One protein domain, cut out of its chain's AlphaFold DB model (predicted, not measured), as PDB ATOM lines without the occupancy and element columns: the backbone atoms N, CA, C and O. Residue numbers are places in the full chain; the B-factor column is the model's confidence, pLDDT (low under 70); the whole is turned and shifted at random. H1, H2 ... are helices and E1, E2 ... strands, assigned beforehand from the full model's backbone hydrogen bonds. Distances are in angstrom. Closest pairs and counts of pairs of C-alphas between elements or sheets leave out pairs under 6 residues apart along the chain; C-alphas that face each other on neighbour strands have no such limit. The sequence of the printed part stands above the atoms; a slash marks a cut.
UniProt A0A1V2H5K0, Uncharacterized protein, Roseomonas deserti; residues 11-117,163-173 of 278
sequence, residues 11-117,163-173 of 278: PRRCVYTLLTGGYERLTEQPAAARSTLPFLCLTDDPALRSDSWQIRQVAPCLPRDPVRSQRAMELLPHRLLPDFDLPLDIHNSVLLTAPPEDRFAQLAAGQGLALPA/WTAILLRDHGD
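This is residues 11 to 117 and 163 to 173 of the 278 residues of an uncharacterized protein of Roseomonas deserti (UniProt A0A1V2H5K0). With little regular structure, a strongly twisted mixed sheet, E3 E2 E1 E4 parallel and E5 antiparallel, has H2 packed along one face. The 118 printed residues include, in order, E1 H1 E2 E3 H2 E4 H3 E5, class mixed. It is compact, spanning 39 by 29 by 28 A, radius of gyration of the C-alphas 13.6 A.

E1 is residues 13 to 19, 19.7 A long, beginning at C-alpha (-12.369, 43.654, -1.180). E2 is 39 to 43, E3 54 to 57, E4 86 to 90, E5 166 to 169, ending at (-12.992, 46.171, 8.584). H2 is 66 to 75, H1 30 to 34, H3 101 to 104.

E4 and E5 are antiparallel, N 89 and O 167 2.9 A apart. H2 is over E1, C-alphas 18 and 70 closest at 6.7 A; H1 and H3 only graze the sheet. H2's O i to N i+4 pairs are within hydrogen-bond range; H1 has 0 of 1, but 2 of 2 O i to N i+3.

Residues 118 to 162 are cut out, C-alphas 117 and 163 5.3 A apart; pLDDT is under 70 at 108 to 110 and 117.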
ATOM      1  N   PRO A  11      -6.976  48.359  -2.570       84.94
ATOM      2  CA  PRO A  11      -7.211  47.327  -1.559       84.94
ATOM      3  C   PRO A  11      -8.187  46.262  -2.069       84.94
ATOM      4  O   PRO A  11      -9.241  46.586  -2.630       84.94
ATOM      5  N   ARG A  12      -7.868  44.989  -1.827       93.12
ATOM      6  CA  ARG A  12      -8.683  43.834  -2.222       93.12
ATOM      7  C   ARG A  12      -9.888  43.713  -1.295       93.12
ATOM      8  O   ARG A  12      -9.749  43.708  -0.070       93.12
ATOM      9  N   ARG A  13     -11.078  43.609  -1.882       94.94
ATOM     10  CA  ARG A  13     -12.369  43.654  -1.180       94.94
ATOM     11  C   ARG A  13     -13.173  42.394  -1.456       94.94
ATOM     12  O   ARG A  13     -13.104  41.846  -2.553       94.94
ATOM     13  N   CYS A  14     -13.968  41.973  -0.485       96.50
ATOM     14  CA  CYS A  14     -14.976  40.933  -0.663       96.50
ATOM     15  C   CYS A  14     -16.192  41.212   0.209       96.50
ATOM     16  O   CYS A  14     -16.120  41.984   1.167       96.50
ATOM     17  N   VAL A  15     -17.297  40.551  -0.119       97.19
ATOM     18  CA  VAL A  15     -18.413  40.359   0.805       97.19
ATOM     19  C   VAL A  15     -18.356  38.919   1.274       97.19
ATOM     20  O   VAL A  15     -18.137  38.021   0.462       97.19
ATOM     21  N   TYR A  16     -18.541  38.672   2.563       97.69
ATOM     22  CA  TYR A  16     -18.586  37.310   3.064       97.69
ATOM     23  C   TYR A  16     -19.656  37.113   4.129       97.69
ATOM     24  O   TYR A  16     -20.100  38.057   4.775       97.69
ATOM     25  N   THR A  17     -20.068  35.860   4.277       97.25
ATOM     26  CA  THR A  17     -20.910  35.385   5.369       97.25
ATOM     27  C   THR A  17     -20.354  34.070   5.906       97.25
ATOM     28  O   THR A  17     -19.625  33.355   5.206       97.25
ATOM     29  N   LEU A  18     -20.690  33.748   7.150       95.50
ATOM     30  CA  LEU A  18     -20.316  32.505   7.818       95.50
ATOM     31  C   LEU A  18     -21.558  31.656   8.060       95.50
ATOM     32  O   LEU A  18     -22.558  32.146   8.577       95.50
ATOM     33  N   LEU A  19     -21.464  30.378   7.708       94.50
ATOM     34  CA  LEU A  19     -22.549  29.420   7.846       94.50
ATOM     35  C   LEU A  19     -21.977  28.081   8.314       94.50
ATOM     36  O   LEU A  19     -21.587  27.250   7.496       94.50
ATOM     37  N   THR A  20     -21.881  27.883   9.630       91.69
ATOM     38  CA  THR A  20     -21.267  26.669  10.194       91.69
ATOM     39  C   THR A  20     -22.172  25.939  11.172       91.69
ATOM     40  O   THR A  20     -23.051  26.540  11.782       91.69
ATOM     41  N   GLY A  21     -21.990  24.628  11.327       86.81
ATOM     42  CA  GLY A  21     -22.765  23.817  12.274       86.81
ATOM     43  C   GLY A  21     -24.208  23.505  11.852       86.81
ATOM     44  O   GLY A  21     -24.951  22.929  12.645       86.81
ATOM     45  N   GLY A  22     -24.617  23.869  10.631       85.62
ATOM     46  CA  GLY A  22     -25.859  23.401   9.998       85.62
ATOM     47  C   GLY A  22     -27.173  23.809  10.680       85.62
ATOM     48  O   GLY A  22     -28.197  23.163  10.463       85.62
ATOM     49  N   TYR A  23     -27.171  24.848  11.521       81.44
ATOM     50  CA  TYR A  23     -28.361  25.268  12.276       81.44
ATOM     51  C   TYR A  23     -29.296  26.205  11.489       81.44
ATOM     52  O   TYR A  23     -30.442  26.411  11.889       81.44
ATOM     53  N   GLU A  24     -28.829  26.772  10.375       86.75
ATOM     54  CA  GLU A  24     -29.600  27.659   9.503       86.75
ATOM     55  C   GLU A  24     -29.323  27.371   8.019       86.75
ATOM     56  O   GLU A  24     -28.325  26.746   7.665       86.75
ATOM     57  N   ARG A  25     -30.234  27.810   7.143       93.44
ATOM     58  CA  ARG A  25     -30.068  27.697   5.685       93.44
ATOM     59  C   ARG A  25     -29.408  28.953   5.135       93.44
ATOM     60  O   ARG A  25     -29.744  30.046   5.586       93.44
ATOM     61  N   LEU A  26     -28.548  28.794   4.131       96.69
ATOM     62  CA  LEU A  26     -27.957  29.918   3.410       96.69
ATOM     63  C   LEU A  26     -29.049  30.770   2.752       96.69
ATOM     64  O   LEU A  26     -29.927  30.242   2.064       96.69
ATOM     65  N   THR A  27     -28.972  32.081   2.943       97.00
ATOM     66  CA  THR A  27     -29.785  33.056   2.222       97.00
ATOM     67  C   THR A  27     -29.033  33.504   0.977       97.00
ATOM     68  O   THR A  27     -27.919  34.026   1.057       97.00
ATOM     69  N   GLU A  28     -29.654  33.335  -0.187       97.25
ATOM     70  CA  GLU A  28     -29.120  33.866  -1.440       97.25
ATOM     71  C   GLU A  28     -29.059  35.398  -1.404       97.25
ATOM     72  O   GLU A  28     -29.919  36.063  -0.825       97.25
ATOM     73  N   GLN A  29     -28.044  35.964  -2.050       97.00
ATOM     74  CA  GLN A  29     -27.761  37.389  -2.076       97.00
ATOM     75  C   GLN A  29     -27.870  37.941  -3.507       97.00
ATOM     76  O   GLN A  29     -26.867  38.028  -4.220       97.00
ATOM     77  N   PRO A  30     -29.065  38.383  -3.948       95.19
ATOM     78  CA  PRO A  30     -29.279  38.901  -5.304       95.19
ATOM     79  C   PRO A  30     -28.359  40.068  -5.690       95.19
ATOM     80  O   PRO A  30     -28.099  40.290  -6.872       95.19
ATOM     81  N   ALA A  31     -27.846  40.818  -4.708       93.31
ATOM     82  CA  ALA A  31     -26.889  41.894  -4.947       93.31
ATOM     83  C   ALA A  31     -25.581  41.416  -5.603       93.31
ATOM     84  O   ALA A  31     -24.958  42.212  -6.305       93.31
ATOM     85  N   ALA A  32     -25.203  40.142  -5.437       94.62
ATOM     86  CA  ALA A  32     -23.996  39.569  -6.030       94.62
ATOM     87  C   ALA A  32     -23.993  39.673  -7.563       94.62
ATOM     88  O   ALA A  32     -22.987  40.049  -8.151       94.62
ATOM     89  N   ALA A  33     -25.144  39.464  -8.214       93.50
ATOM     90  CA  ALA A  33     -25.277  39.557  -9.673       93.50
ATOM     91  C   ALA A  33     -25.050  40.977 -10.234       93.50
ATOM     92  O   ALA A  33     -24.932  41.156 -11.444       93.50
ATOM     93  N   ARG A  34     -25.026  41.995  -9.365       93.00
ATOM     94  CA  ARG A  34     -24.848  43.412  -9.722       93.00
ATOM     95  C   ARG A  34     -23.549  44.000  -9.170       93.00
ATOM     96  O   ARG A  34     -23.377  45.213  -9.225       93.00
ATOM     97  N   SER A  35     -22.680  43.172  -8.598       93.12
ATOM     98  CA  SER A  35     -21.425  43.588  -7.983       93.12
ATOM     99  C   SER A  35     -20.245  42.999  -8.742       93.12
ATOM    100  O   SER A  35     -20.335  41.939  -9.356       93.12
ATOM    101  N   THR A  36     -19.122  43.702  -8.681       92.00
ATOM    102  CA  THR A  36     -17.832  43.208  -9.187       92.00
ATOM    103  C   THR A  36     -17.025  42.479  -8.113       92.00
ATOM    104  O   THR A  36     -15.998  41.872  -8.413       92.00
ATOM    105  N   LEU A  37     -17.477  42.531  -6.856       95.06
ATOM    106  CA  LEU A  37     -16.797  41.914  -5.726       95.06
ATOM    107  C   LEU A  37     -17.129  40.422  -5.616       95.06
ATOM    108  O   LEU A  37     -18.256  40.013  -5.895       95.06
ATOM    109  N   PRO A  38     -16.190  39.596  -5.128       96.50
ATOM    110  CA  PRO A  38     -16.501  38.225  -4.763       96.50
ATOM    111  C   PRO A  38     -17.399  38.189  -3.518       96.50
ATOM    112  O   PRO A  38     -17.110  38.838  -2.508       96.50
ATOM    113  N   PHE A  39     -18.459  37.384  -3.593       98.06
ATOM    114  CA  PHE A  39     -19.326  37.021  -2.473       98.06
ATOM    115  C   PHE A  39     -18.931  35.628  -1.992       98.06
ATOM    116  O   PHE A  39     -19.006  34.672  -2.760       98.06
ATOM    117  N   LEU A  40     -18.480  35.507  -0.746       98.31
ATOM    118  CA  LEU A  40     -17.943  34.270  -0.179       98.31
ATOM    119  C   LEU A  40     -18.841  33.734   0.939       98.31
ATOM    120  O   LEU A  40     -19.152  34.454   1.882       98.31
ATOM    121  N   CYS A  41     -19.207  32.457   0.883       98.00
ATOM    122  CA  CYS A  41     -19.808  31.767   2.023       98.00
ATOM    123  C   CYS A  41     -18.763  30.832   2.632       98.00
ATOM    124  O   CYS A  41     -18.301  29.893   1.975       98.00
ATOM    125  N   LEU A  42     -18.367  31.117   3.870       97.44
ATOM    126  CA  LEU A  42     -17.456  30.283   4.643       97.44
ATOM    127  C   LEU A  42     -18.277  29.242   5.412       97.44
ATOM    128  O   LEU A  42     -19.088  29.609   6.263       97.44
ATOM    129  N   THR A  43     -18.078  27.959   5.115       96.38
ATOM    130  CA  THR A  43     -18.897  26.876   5.685       96.38
ATOM    131  C   THR A  43     -18.094  25.616   5.993       96.38
ATOM    132  O   THR A  43     -17.071  25.365   5.363       96.38
ATOM    133  N   ASP A  44     -18.571  24.818   6.945       94.88
ATOM    134  CA  ASP A  44     -18.085  23.468   7.247       94.88
ATOM    135  C   ASP A  44     -18.908  22.363   6.554       94.88
ATOM    136  O   ASP A  44     -18.592  21.181   6.702       94.88
ATOM    137  N   ASP A  45     -19.942  22.729   5.785       95.31
ATOM    138  CA  ASP A  45     -20.768  21.793   5.020       95.31
ATOM    139  C   ASP A  45     -20.215  21.591   3.590       95.31
ATOM    140  O   ASP A  45     -20.321  22.491   2.742       95.31
ATOM    141  N   PRO A  46     -19.672  20.403   3.253       95.75
ATOM    142  CA  PRO A  46     -19.146  20.112   1.918       95.75
ATOM    143  C   PRO A  46     -20.237  19.975   0.843       95.75
ATOM    144  O   PRO A  46     -19.939  20.013  -0.358       95.75
ATOM    145  N   ALA A  47     -21.500  19.799   1.238       96.25
ATOM    146  CA  ALA A  47     -22.639  19.662   0.338       96.25
ATOM    147  C   ALA A  47     -23.313  21.004   0.014       96.25
ATOM    148  O   ALA A  47     -24.063  21.065  -0.962       96.25
ATOM    149  N   LEU A  48     -23.010  22.079   0.751       97.19
ATOM    150  CA  LEU A  48     -23.600  23.396   0.521       97.19
ATOM    151  C   LEU A  48     -23.288  23.906  -0.892       97.19
ATOM    152  O   LEU A  48     -22.146  23.852  -1.361       97.19
ATOM    153  N   ARG A  49     -24.313  24.403  -1.582       96.88
ATOM    154  CA  ARG A  49     -24.228  25.041  -2.902       96.88
ATOM    155  C   ARG A  49     -25.011  26.346  -2.869       96.88
ATOM    156  O   ARG A  49     -25.914  26.491  -2.050       96.88
ATOM    157  N   SER A  50     -24.650  27.271  -3.749       98.00
ATOM    158  CA  SER A  50     -25.298  28.571  -3.860       98.00
ATOM    159  C   SER A  50     -25.168  29.117  -5.274       98.00
ATOM    160  O   SER A  50     -24.169  28.847  -5.946       98.00
ATOM    161  N   ASP A  51     -26.162  29.901  -5.683       97.25
ATOM    162  CA  ASP A  51     -26.174  30.604  -6.966       97.25
ATOM    163  C   ASP A  51     -25.514  31.989  -6.860       97.25
ATOM    164  O   ASP A  51     -24.987  32.510  -7.843       97.25
ATOM    165  N   SER A  52     -25.520  32.591  -5.667       97.31
ATOM    166  CA  SER A  52     -24.969  33.927  -5.407       97.31
ATOM    167  C   SER A  52     -23.663  33.934  -4.610       97.31
ATOM    168  O   SER A  52     -22.938  34.929  -4.654       97.31
ATOM    169  N   TRP A  53     -23.336  32.844  -3.910       98.25
ATOM    170  CA  TRP A  53     -22.149  32.747  -3.060       98.25
ATOM    171  C   TRP A  53     -21.118  31.749  -3.592       98.25
ATOM    172  O   TRP A  53     -21.418  30.599  -3.905       98.25
ATOM    173  N   GLN A  54     -19.849  32.151  -3.590       98.00
ATOM    174  CA  GLN A  54     -18.726  31.241  -3.780       98.00
ATOM    175  C   GLN A  54     -18.451  30.510  -2.464       98.00
ATOM    176  O   GLN A  54     -18.080  31.121  -1.459       98.00
ATOM    177  N   ILE A  55     -18.635  29.192  -2.464       97.94
ATOM    178  CA  ILE A  55     -18.475  28.368  -1.264       97.94
ATOM    179  C   ILE A  55     -16.986  28.132  -0.979       97.94
ATOM    180  O   ILE A  55     -16.261  27.599  -1.821       97.94
ATOM    181  N   ARG A  56     -16.534  28.480   0.231       97.00
ATOM    182  CA  ARG A  56     -15.182  28.193   0.733       97.00
ATOM    183  C   ARG A  56     -15.286  27.356   2.004       97.00
ATOM    184  O   ARG A  56     -15.852  27.787   3.004       97.00
ATOM    185  N   GLN A  57     -14.720  26.156   1.948       96.81
ATOM    186  CA  GLN A  57     -14.727  25.227   3.074       96.81
ATOM    187  C   GLN A  57     -13.801  25.721   4.191       96.81
ATOM    188  O   GLN A  57     -12.661  26.117   3.929       96.81
ATOM    189  N   VAL A  58     -14.285  25.673   5.428       95.25
ATOM    190  CA  VAL A  58     -13.553  26.007   6.653       95.25
ATOM    191  C   VAL A  58     -13.825  24.949   7.718       95.25
ATOM    192  O   VAL A  58     -14.871  24.310   7.723       95.25
ATOM    193  N   ALA A  59     -12.876  24.758   8.629       92.00
ATOM    194  CA  ALA A  59     -13.057  23.868   9.767       92.00
ATOM    195  C   ALA A  59     -13.435  24.684  11.016       92.00
ATOM    196  O   ALA A  59     -12.796  25.711  11.273       92.00
ATOM    197  N   PRO A  60     -14.406  24.232  11.831       88.69
ATOM    198  CA  PRO A  60     -14.676  24.838  13.130       88.69
ATOM    199  C   PRO A  60     -13.435  24.790  14.028       88.69
ATOM    200  O   PRO A  60     -12.808  23.739  14.175       88.69
ATOM    201  N   CYS A  61     -13.089  25.906  14.673       87.12
ATOM    202  CA  CYS A  61     -11.963  25.941  15.611       87.12
ATOM    203  C   CYS A  61     -12.298  25.311  16.974       87.12
ATOM    204  O   CYS A  61     -11.398  24.871  17.684       87.12
ATOM    205  N   LEU A  62     -13.585  25.224  17.326       87.81
ATOM    206  CA  LEU A  62     -14.105  24.581  18.533       87.81
ATOM    207  C   LEU A  62     -15.172  23.546  18.126       87.81
ATOM    208  O   LEU A  62     -16.363  23.854  18.133       87.81
ATOM    209  N   PRO A  63     -14.789  22.299  17.790       79.88
ATOM    210  CA  PRO A  63     -15.695  21.320  17.171       79.88
ATOM    211  C   PRO A  63     -16.968  20.973  17.958       79.88
ATOM    212  O   PRO A  63     -17.914  20.447  17.383       79.88
ATOM    213  N   ARG A  64     -17.010  21.234  19.273       84.25
ATOM    214  CA  ARG A  64     -18.210  21.017  20.111       84.25
ATOM    215  C   ARG A  64     -18.926  22.311  20.509       84.25
ATOM    216  O   ARG A  64     -19.892  22.253  21.263       84.25
ATOM    217  N   ASP A  65     -18.461  23.456  20.020       86.50
ATOM    218  CA  ASP A  65     -19.102  24.756  20.202       86.50
ATOM    219  C   ASP A  65     -19.170  25.482  18.846       86.50
ATOM    220  O   ASP A  65     -18.320  26.325  18.530       86.50
ATOM    221  N   PRO A  66     -20.160  25.134  18.002       86.88
ATOM    222  CA  PRO A  66     -20.301  25.737  16.679       86.88
ATOM    223  C   PRO A  66     -20.576  27.244  16.764       86.88
ATOM    224  O   PRO A  66     -20.103  27.997  15.921       86.88
ATOM    225  N   VAL A  67     -21.258  27.708  17.819       88.56
ATOM    226  CA  VAL A  67     -21.569  29.134  18.003       88.56
ATOM    227  C   VAL A  67     -20.290  29.931  18.250       88.56
ATOM    228  O   VAL A  67     -20.043  30.924  17.566       88.56
ATOM    229  N   ARG A  68     -19.438  29.494  19.188       91.69
ATOM    230  CA  ARG A  68     -18.149  30.164  19.425       91.69
ATOM    231  C   ARG A  68     -17.179  29.980  18.266       91.69
ATOM    232  O   ARG A  68     -16.435  30.913  17.978       91.69
ATOM    233  N   SER A  69     -17.214  28.839  17.574       91.75
ATOM    234  CA  SER A  69     -16.430  28.644  16.348       91.75
ATOM    235  C   SER A  69     -16.768  29.696  15.304       91.75
ATOM    236  O   SER A  69     -15.875  30.368  14.791       91.75
ATOM    237  N   GLN A  70     -18.059  29.877  15.030       92.38
ATOM    238  CA  GLN A  70     -18.525  30.862  14.070       92.38
ATOM    239  C   GLN A  70     -18.102  32.274  14.463       92.38
ATOM    240  O   GLN A  70     -17.528  32.977  13.639       92.38
ATOM    241  N   ARG A  71     -18.277  32.661  15.734       93.81
ATOM    242  CA  ARG A  71     -17.823  33.975  16.220       93.81
ATOM    243  C   ARG A  71     -16.308  34.153  16.148       93.81
ATOM    244  O   ARG A  71     -15.850  35.242  15.831       93.81
ATOM    245  N   ALA A  72     -15.515  33.112  16.384       93.81
ATOM    246  CA  ALA A  72     -14.063  33.189  16.220       93.81
ATOM    247  C   ALA A  72     -13.663  33.463  14.768       93.81
ATOM    248  O   ALA A  72     -12.804  34.306  14.507       93.81
ATOM    249  N   MET A  73     -14.316  32.780  13.828       94.00
ATOM    250  CA  MET A  73     -14.110  32.990  12.399       94.00
ATOM    251  C   MET A  73     -14.577  34.380  11.953       94.00
ATOM    252  O   MET A  73     -13.891  35.037  11.173       94.00
ATOM    253  N   GLU A  74     -15.702  34.836  12.499       94.12
ATOM    254  CA  GLU A  74     -16.296  36.143  12.225       94.12
ATOM    255  C   GLU A  74     -15.433  37.282  12.741       94.12
ATOM    256  O   GLU A  74     -15.281  38.287  12.060       94.12
ATOM    257  N   LEU A  75     -14.853  37.149  13.935       94.88
ATOM    258  CA  LEU A  75     -14.053  38.198  14.563       94.88
ATOM    259  C   LEU A  75     -12.618  38.216  14.036       94.88
ATOM    260  O   LEU A  75     -12.039  39.293  13.889       94.88
ATOM    261  N   LEU A  76     -12.060  37.066  13.651       94.12
ATOM    262  CA  LEU A  76     -10.694  36.960  13.124       94.12
ATOM    263  C   LEU A  76     -10.641  36.530  11.643       94.12
ATOM    264  O   LEU A  76      -9.888  35.613  11.298       94.12
ATOM    265  N   PRO A  77     -11.350  37.214  10.724       93.88
ATOM    266  CA  PRO A  77     -11.432  36.790   9.332       93.88
ATOM    267  C   PRO A  77     -10.104  36.946   8.598       93.88
ATOM    268  O   PRO A  77      -9.883  36.251   7.618       93.88
ATOM    269  N   HIS A  78      -9.168  37.761   9.093       93.00
ATOM    270  CA  HIS A  78      -7.809  37.849   8.550       93.00
ATOM    271  C   HIS A  78      -7.061  36.504   8.568       93.00
ATOM    272  O   HIS A  78      -6.120  36.322   7.800       93.00
ATOM    273  N   ARG A  79      -7.488  35.544   9.407       92.69
ATOM    274  CA  ARG A  79      -6.957  34.171   9.420       92.69
ATOM    275  C   ARG A  79      -7.538  33.292   8.301       92.69
ATOM    276  O   ARG A  79      -6.903  32.318   7.913       92.69
ATOM    277  N   LEU A  80      -8.726  33.620   7.789       94.38
ATOM    278  CA  LEU A  80      -9.478  32.832   6.795       94.38
ATOM    279  C   LEU A  80      -9.491  33.471   5.399       94.38
ATOM    280  O   LEU A  80      -9.623  32.785   4.384       94.38
ATOM    281  N   LEU A  81      -9.356  34.793   5.356       95.38
ATOM    282  CA  LEU A  81      -9.410  35.657   4.185       95.38
ATOM    283  C   LEU A  81      -8.132  36.520   4.091       95.38
ATOM    284  O   LEU A  81      -8.240  37.742   3.985       95.38
ATOM    285  N   PRO A  82      -6.917  35.928   4.124       94.12
ATOM    286  CA  PRO A  82      -5.662  36.689   4.013       94.12
ATOM    287  C   PRO A  82      -5.495  37.358   2.636       94.12
ATOM    288  O   PRO A  82      -4.691  38.272   2.456       94.12
ATOM    289  N   ASP A  83      -6.280  36.906   1.659       93.50
ATOM    290  CA  ASP A  83      -6.299  37.404   0.286       93.50
ATOM    291  C   ASP A  83      -7.061  38.734   0.138       93.50
ATOM    292  O   ASP A  83      -7.091  39.307  -0.950       93.50
ATOM    293  N   PHE A  84      -7.688  39.222   1.211       94.81
ATOM    294  CA  PHE A  84      -8.499  40.434   1.210       94.81
ATOM    295  C   PHE A  84      -8.021  41.404   2.282       94.81
ATOM    296  O   PHE A  84      -7.701  41.007   3.402       94.81
ATOM    297  N   ASP A  85      -8.016  42.684   1.936       93.31
ATOM    298  CA  ASP A  85      -7.586  43.762   2.824       93.31
ATOM    299  C   ASP A  85      -8.802  44.364   3.543       93.31
ATOM    300  O   ASP A  85      -8.740  44.674   4.730       93.31
ATOM    301  N   LEU A  86      -9.938  44.455   2.841       93.69
ATOM    302  CA  LEU A  86     -11.192  45.004   3.349       93.69
ATOM    303  C   LEU A  86     -12.354  44.011   3.145       93.69
ATOM    304  O   LEU A  86     -13.093  44.137   2.162       93.69
ATOM    305  N   PRO A  87     -12.551  42.998   4.003       95.19
ATOM    306  CA  PRO A  87     -13.750  42.174   3.924       95.19
ATOM    307  C   PRO A  87     -14.954  42.871   4.571       95.19
ATOM    308  O   PRO A  87     -14.875  43.406   5.682       95.19
ATOM    309  N   LEU A  88     -16.090  42.819   3.878       95.31
ATOM    310  CA  LEU A  88     -17.403  43.176   4.400       95.31
ATOM    311  C   LEU A  88     -18.114  41.906   4.859       95.31
ATOM    312  O   LEU A  88     -18.533  41.090   4.044       95.31
ATOM    313  N   ASP A  89     -18.258  41.759   6.164       95.50
ATOM    314  CA  ASP A  89     -19.053  40.697   6.764       95.50
ATOM    315  C   ASP A  89     -20.529  41.077   6.746       95.50
ATOM    316  O   ASP A  89     -20.879  42.206   7.110       95.50
ATOM    317  N   ILE A  90     -21.380  40.143   6.339       95.19
ATOM    318  CA  ILE A  90     -22.823  40.239   6.502       95.19
ATOM    319  C   ILE A  90     -23.356  38.951   7.123       95.19
ATOM    320  O   ILE A  90     -23.074  37.838   6.673       95.19
ATOM    321  N   HIS A  91     -24.198  39.106   8.138       94.00
ATOM    322  CA  HIS A  91     -24.930  37.994   8.716       94.00
ATOM    323  C   HIS A  91     -25.815  37.346   7.649       94.00
ATOM    324  O   HIS A  91     -26.389  38.039   6.808       94.00
ATOM    325  N   ASN A  92     -25.995  36.028   7.723       94.44
ATOM    326  CA  ASN A  92     -26.778  35.253   6.760       94.44
ATOM    327  C   ASN A  92     -28.226  35.765   6.582       94.44
ATOM    328  O   ASN A  92     -28.852  35.560   5.550       94.44
ATOM    329  N   SER A  93     -28.775  36.476   7.566       91.19
ATOM    330  CA  SER A  93     -30.110  37.086   7.487       91.19
ATOM    331  C   SER A  93     -30.153  38.462   6.802       91.19
ATOM    332  O   SER A  93     -31.223  39.067   6.734       91.19
ATOM    333  N   VAL A  94     -29.016  39.019   6.374       93.00
ATOM    334  CA  VAL A  94     -28.919  40.371   5.806       93.00
ATOM    335  C   VAL A  94     -28.973  40.318   4.281       93.00
ATOM    336  O   VAL A  94     -28.129  39.715   3.622       93.00
ATOM    337  N   LEU A  95     -29.938  41.036   3.706       94.44
ATOM    338  CA  LEU A  95     -30.040  41.259   2.264       94.44
ATOM    339  C   LEU A  95     -29.541  42.658   1.908       94.44
ATOM    340  O   LEU A  95     -30.021  43.662   2.443       94.44
ATOM    341  N   LEU A  96     -28.586  42.729   0.983       92.06
ATOM    342  CA  LEU A  96     -28.084  43.997   0.474       92.06
ATOM    343  C   LEU A  96     -29.043  44.528  -0.595       92.06
ATOM    344  O   LEU A  96     -29.295  43.890  -1.615       92.06
ATOM    345  N   THR A  97     -29.574  45.726  -0.377       89.69
ATOM    346  CA  THR A  97     -30.496  46.374  -1.324       89.69
ATOM    347  C   THR A  97     -29.770  47.166  -2.416       89.69
ATOM    348  O   THR A  97     -30.331  47.399  -3.487       89.69
ATOM    349  N   ALA A  98     -28.502  47.511  -2.185       86.81
ATOM    350  CA  ALA A  98     -27.623  48.260  -3.084       86.81
ATOM    351  C   ALA A  98     -26.280  47.526  -3.273       86.81
ATOM    352  O   ALA A  98     -25.977  46.631  -2.474       86.81
ATOM    353  N   PRO A  99     -25.482  47.873  -4.301       87.25
ATOM    354  CA  PRO A  99     -24.147  47.314  -4.481       87.25
ATOM    355  C   PRO A  99     -23.261  47.536  -3.235       87.25
ATOM    356  O   PRO A  99     -23.286  48.620  -2.641       87.25
ATOM    357  N   PRO A 100     -22.505  46.520  -2.782       90.31
ATOM    358  CA  PRO A 100     -21.643  46.627  -1.601       90.31
ATOM    359  C   PRO A 100     -20.497  47.632  -1.765       90.31
ATOM    360  O   PRO A 100     -19.986  48.123  -0.760       90.31
ATOM    361  N   GLU A 101     -20.095  47.957  -2.996       89.81
ATOM    362  CA  GLU A 101     -19.028  48.904  -3.327       89.81
ATOM    363  C   GLU A 101     -19.221  50.256  -2.616       89.81
ATOM    364  O   GLU A 101     -18.270  50.798  -2.047       89.81
ATOM    365  N   ASP A 102     -20.467  50.731  -2.534       83.38
ATOM    366  CA  ASP A 102     -20.840  51.991  -1.879       83.38
ATOM    367  C   ASP A 102     -20.554  51.988  -0.369       83.38
ATOM    368  O   ASP A 102     -20.368  53.038   0.251       83.38
ATOM    369  N   ARG A 103     -20.505  50.807   0.259       81.81
ATOM    370  CA  ARG A 103     -20.217  50.670   1.696       81.81
ATOM    371  C   ARG A 103     -18.746  50.873   2.006       81.81
ATOM    372  O   ARG A 103     -18.428  51.371   3.080       81.81
ATOM    373  N   PHE A 104     -17.854  50.577   1.066       82.81
ATOM    374  CA  PHE A 104     -16.418  50.769   1.272       82.81
ATOM    375  C   PHE A 104     -16.031  52.246   1.366       82.81
ATOM    376  O   PHE A 104     -15.070  52.572   2.056       82.81
ATOM    377  N   ALA A 105     -16.814  53.143   0.760       76.06
ATOM    378  CA  ALA A 105     -16.633  54.585   0.913       76.06
ATOM    379  C   ALA A 105     -16.922  55.087   2.343       76.06
ATOM    380  O   ALA A 105     -16.509  56.185   2.702       76.06
ATOM    381  N   GLN A 106     -17.620  54.295   3.168       71.25
ATOM    382  CA  GLN A 106     -17.983  54.666   4.540       71.25
ATOM    383  C   GLN A 106     -16.848  54.432   5.544       71.25
ATOM    384  O   GLN A 106     -16.936  54.899   6.679       71.25
ATOM    385  N   LEU A 107     -15.795  53.708   5.155       75.88
ATOM    386  CA  LEU A 107     -14.631  53.498   6.004       75.88
ATOM    387  C   LEU A 107     -13.650  54.657   5.813       75.88
ATOM    388  O   LEU A 107     -12.891  54.685   4.844       75.88
ATOM    389  N   ALA A 108     -13.658  55.618   6.739       69.31
ATOM    390  CA  ALA A 108     -12.690  56.706   6.701       69.31
ATOM    391  C   ALA A 108     -11.257  56.173   6.894       69.31
ATOM    392  O   ALA A 108     -11.025  55.186   7.602       69.31
ATOM    393  N   ALA A 109     -10.277  56.840   6.279       68.75
ATOM    394  CA  ALA A 109      -8.870  56.479   6.430       68.75
ATOM    395  C   ALA A 109      -8.467  56.465   7.917       68.75
ATOM    396  O   ALA A 109      -8.739  57.413   8.653       68.75
ATOM    397  N   GLY A 110      -7.844  55.372   8.368       68.00
ATOM    398  CA  GLY A 110      -7.457  55.182   9.772       68.00
ATOM    399  C   GLY A 110      -8.606  54.823  10.725       68.00
ATOM    400  O   GLY A 110      -8.355  54.583  11.905       68.00
ATOM    401  N   GLN A 111      -9.855  54.739  10.247       79.56
ATOM    402  CA  GLN A 111     -10.983  54.311  11.075       79.56
ATOM    403  C   GLN A 111     -10.924  52.815  11.379       79.56
ATOM    404  O   GLN A 111     -11.352  52.414  12.457       79.56
ATOM    405  N   GLY A 112     -10.394  51.986  10.476       82.31
ATOM    406  CA  GLY A 112     -10.145  50.551  10.671       82.31
ATOM    407  C   GLY A 112     -11.385  49.657  10.786       82.31
ATOM    408  O   GLY A 112     -11.313  48.472  10.472       82.31
ATOM    409  N   LEU A 113     -12.527  50.205  11.212       86.50
ATOM    410  CA  LEU A 113     -13.780  49.494  11.429       86.50
ATOM    411  C   LEU A 113     -14.990  50.399  11.176       86.50
ATOM    412  O   LEU A 113     -15.056  51.507  11.709       86.50
ATOM    413  N   ALA A 114     -15.983  49.907  10.440       84.25
ATOM    414  CA  ALA A 114     -17.285  50.544  10.296       84.25
ATOM    415  C   ALA A 114     -18.400  49.567  10.703       84.25
ATOM    416  O   ALA A 114     -18.520  48.467  10.162       84.25
ATOM    417  N   LEU A 115     -19.203  50.007  11.675       81.00
ATOM    418  CA  LEU A 115     -20.305  49.277  12.299       81.00
ATOM    419  C   LEU A 115     -21.527  50.192  12.401       81.00
ATOM    420  O   LEU A 115     -21.397  51.312  12.905       81.00
ATOM    421  N   PRO A 116     -22.719  49.745  11.990       73.00
ATOM    422  CA  PRO A 116     -23.942  50.460  12.311       73.00
ATOM    423  C   PRO A 116     -24.312  50.305  13.794       73.00
ATOM    424  O   PRO A 116     -24.065  49.283  14.433       73.00
ATOM    425  N   ALA A 117     -24.968  51.325  14.346       64.25
ATOM    426  CA  ALA A 117     -25.525  51.266  15.696       64.25
ATOM    427  C   ALA A 117     -26.792  50.388  15.743       64.25
ATOM    428  O   ALA A 117     -27.652  50.491  14.861       64.25
ATOM    429  N   TRP A 163     -24.659  47.013  16.226       86.06
ATOM    430  CA  TRP A 163     -25.326  46.009  15.399       86.06
ATOM    431  C   TRP A 163     -24.283  45.233  14.607       86.06
ATOM    432  O   TRP A 163     -23.723  45.733  13.636       86.06
ATOM    433  N   THR A 164     -24.017  44.007  15.050       88.50
ATOM    434  CA  THR A 164     -22.898  43.183  14.574       88.50
ATOM    435  C   THR A 164     -23.218  42.409  13.295       88.50
ATOM    436  O   THR A 164     -22.349  41.758  12.738       88.50
ATOM    437  N   ALA A 165     -24.442  42.525  12.767       89.56
ATOM    438  CA  ALA A 165     -24.862  41.779  11.582       89.56
ATOM    439  C   ALA A 165     -24.264  42.293  10.261       89.56
ATOM    440  O   ALA A 165     -24.487  41.687   9.216       89.56
ATOM    441  N   ILE A 166     -23.564  43.427  10.276       90.19
ATOM    442  CA  ILE A 166     -22.798  43.918   9.133       90.19
ATOM    443  C   ILE A 166     -21.552  44.640   9.636       90.19
ATOM    444  O   ILE A 166     -21.649  45.588  10.416       90.19
ATOM    445  N   LEU A 167     -20.382  44.186   9.194       91.69
ATOM    446  CA  LEU A 167     -19.099  44.636   9.722       91.69
ATOM    447  C   LEU A 167     -18.076  44.810   8.600       91.69
ATOM    448  O   LEU A 167     -17.575  43.835   8.042       91.69
ATOM    449  N   LEU A 168     -17.727  46.064   8.308       91.75
ATOM    450  CA  LEU A 168     -16.628  46.400   7.403       91.75
ATOM    451  C   LEU A 168     -15.367  46.685   8.215       91.75
ATOM    452  O   LEU A 168     -15.402  47.468   9.164       91.75
ATOM    453  N   ARG A 169     -14.245  46.083   7.829       90.81
ATOM    454  CA  ARG A 169     -12.992  46.171   8.584       90.81
ATOM    455  C   ARG A 169     -11.772  46.230   7.676       90.81
ATOM    456  O   ARG A 169     -11.816  45.697   6.575       90.81
ATOM    457  N   ASP A 170     -10.695  46.831   8.169       91.75
ATOM    458  CA  ASP A 170      -9.390  46.883   7.501       91.75
ATOM    459  C   ASP A 170      -8.385  45.950   8.169       91.75
ATOM    460  O   ASP A 170      -7.899  46.229   9.266       91.75
ATOM    461  N   HIS A 171      -8.045  44.845   7.503       91.25
ATOM    462  CA  HIS A 171      -7.084  43.856   7.996       91.25
ATOM    463  C   HIS A 171      -5.693  44.432   8.288       91.25
ATOM    464  O   HIS A 171      -4.972  43.877   9.123       91.25
ATOM    465  N   GLY A 172      -5.313  45.539   7.645       88.56
ATOM    466  CA  GLY A 172      -4.058  46.235   7.906       88.56
ATOM    467  C   GLY A 172      -4.029  46.923   9.273       88.56
ATOM    468  O   GLY A 172      -2.969  46.991   9.908       88.56
ATOM    469  N   ASP A 173      -5.179  47.360   9.791       89.06
ATOM    470  CA  ASP A 173      -5.263  48.116  11.040       89.06
ATOM    471  C   ASP A 173      -4.996  47.210  12.259       89.06
ATOM    472  O   ASP A 173      -5.769  46.320  12.626       89.06
TER     473      ASP A 173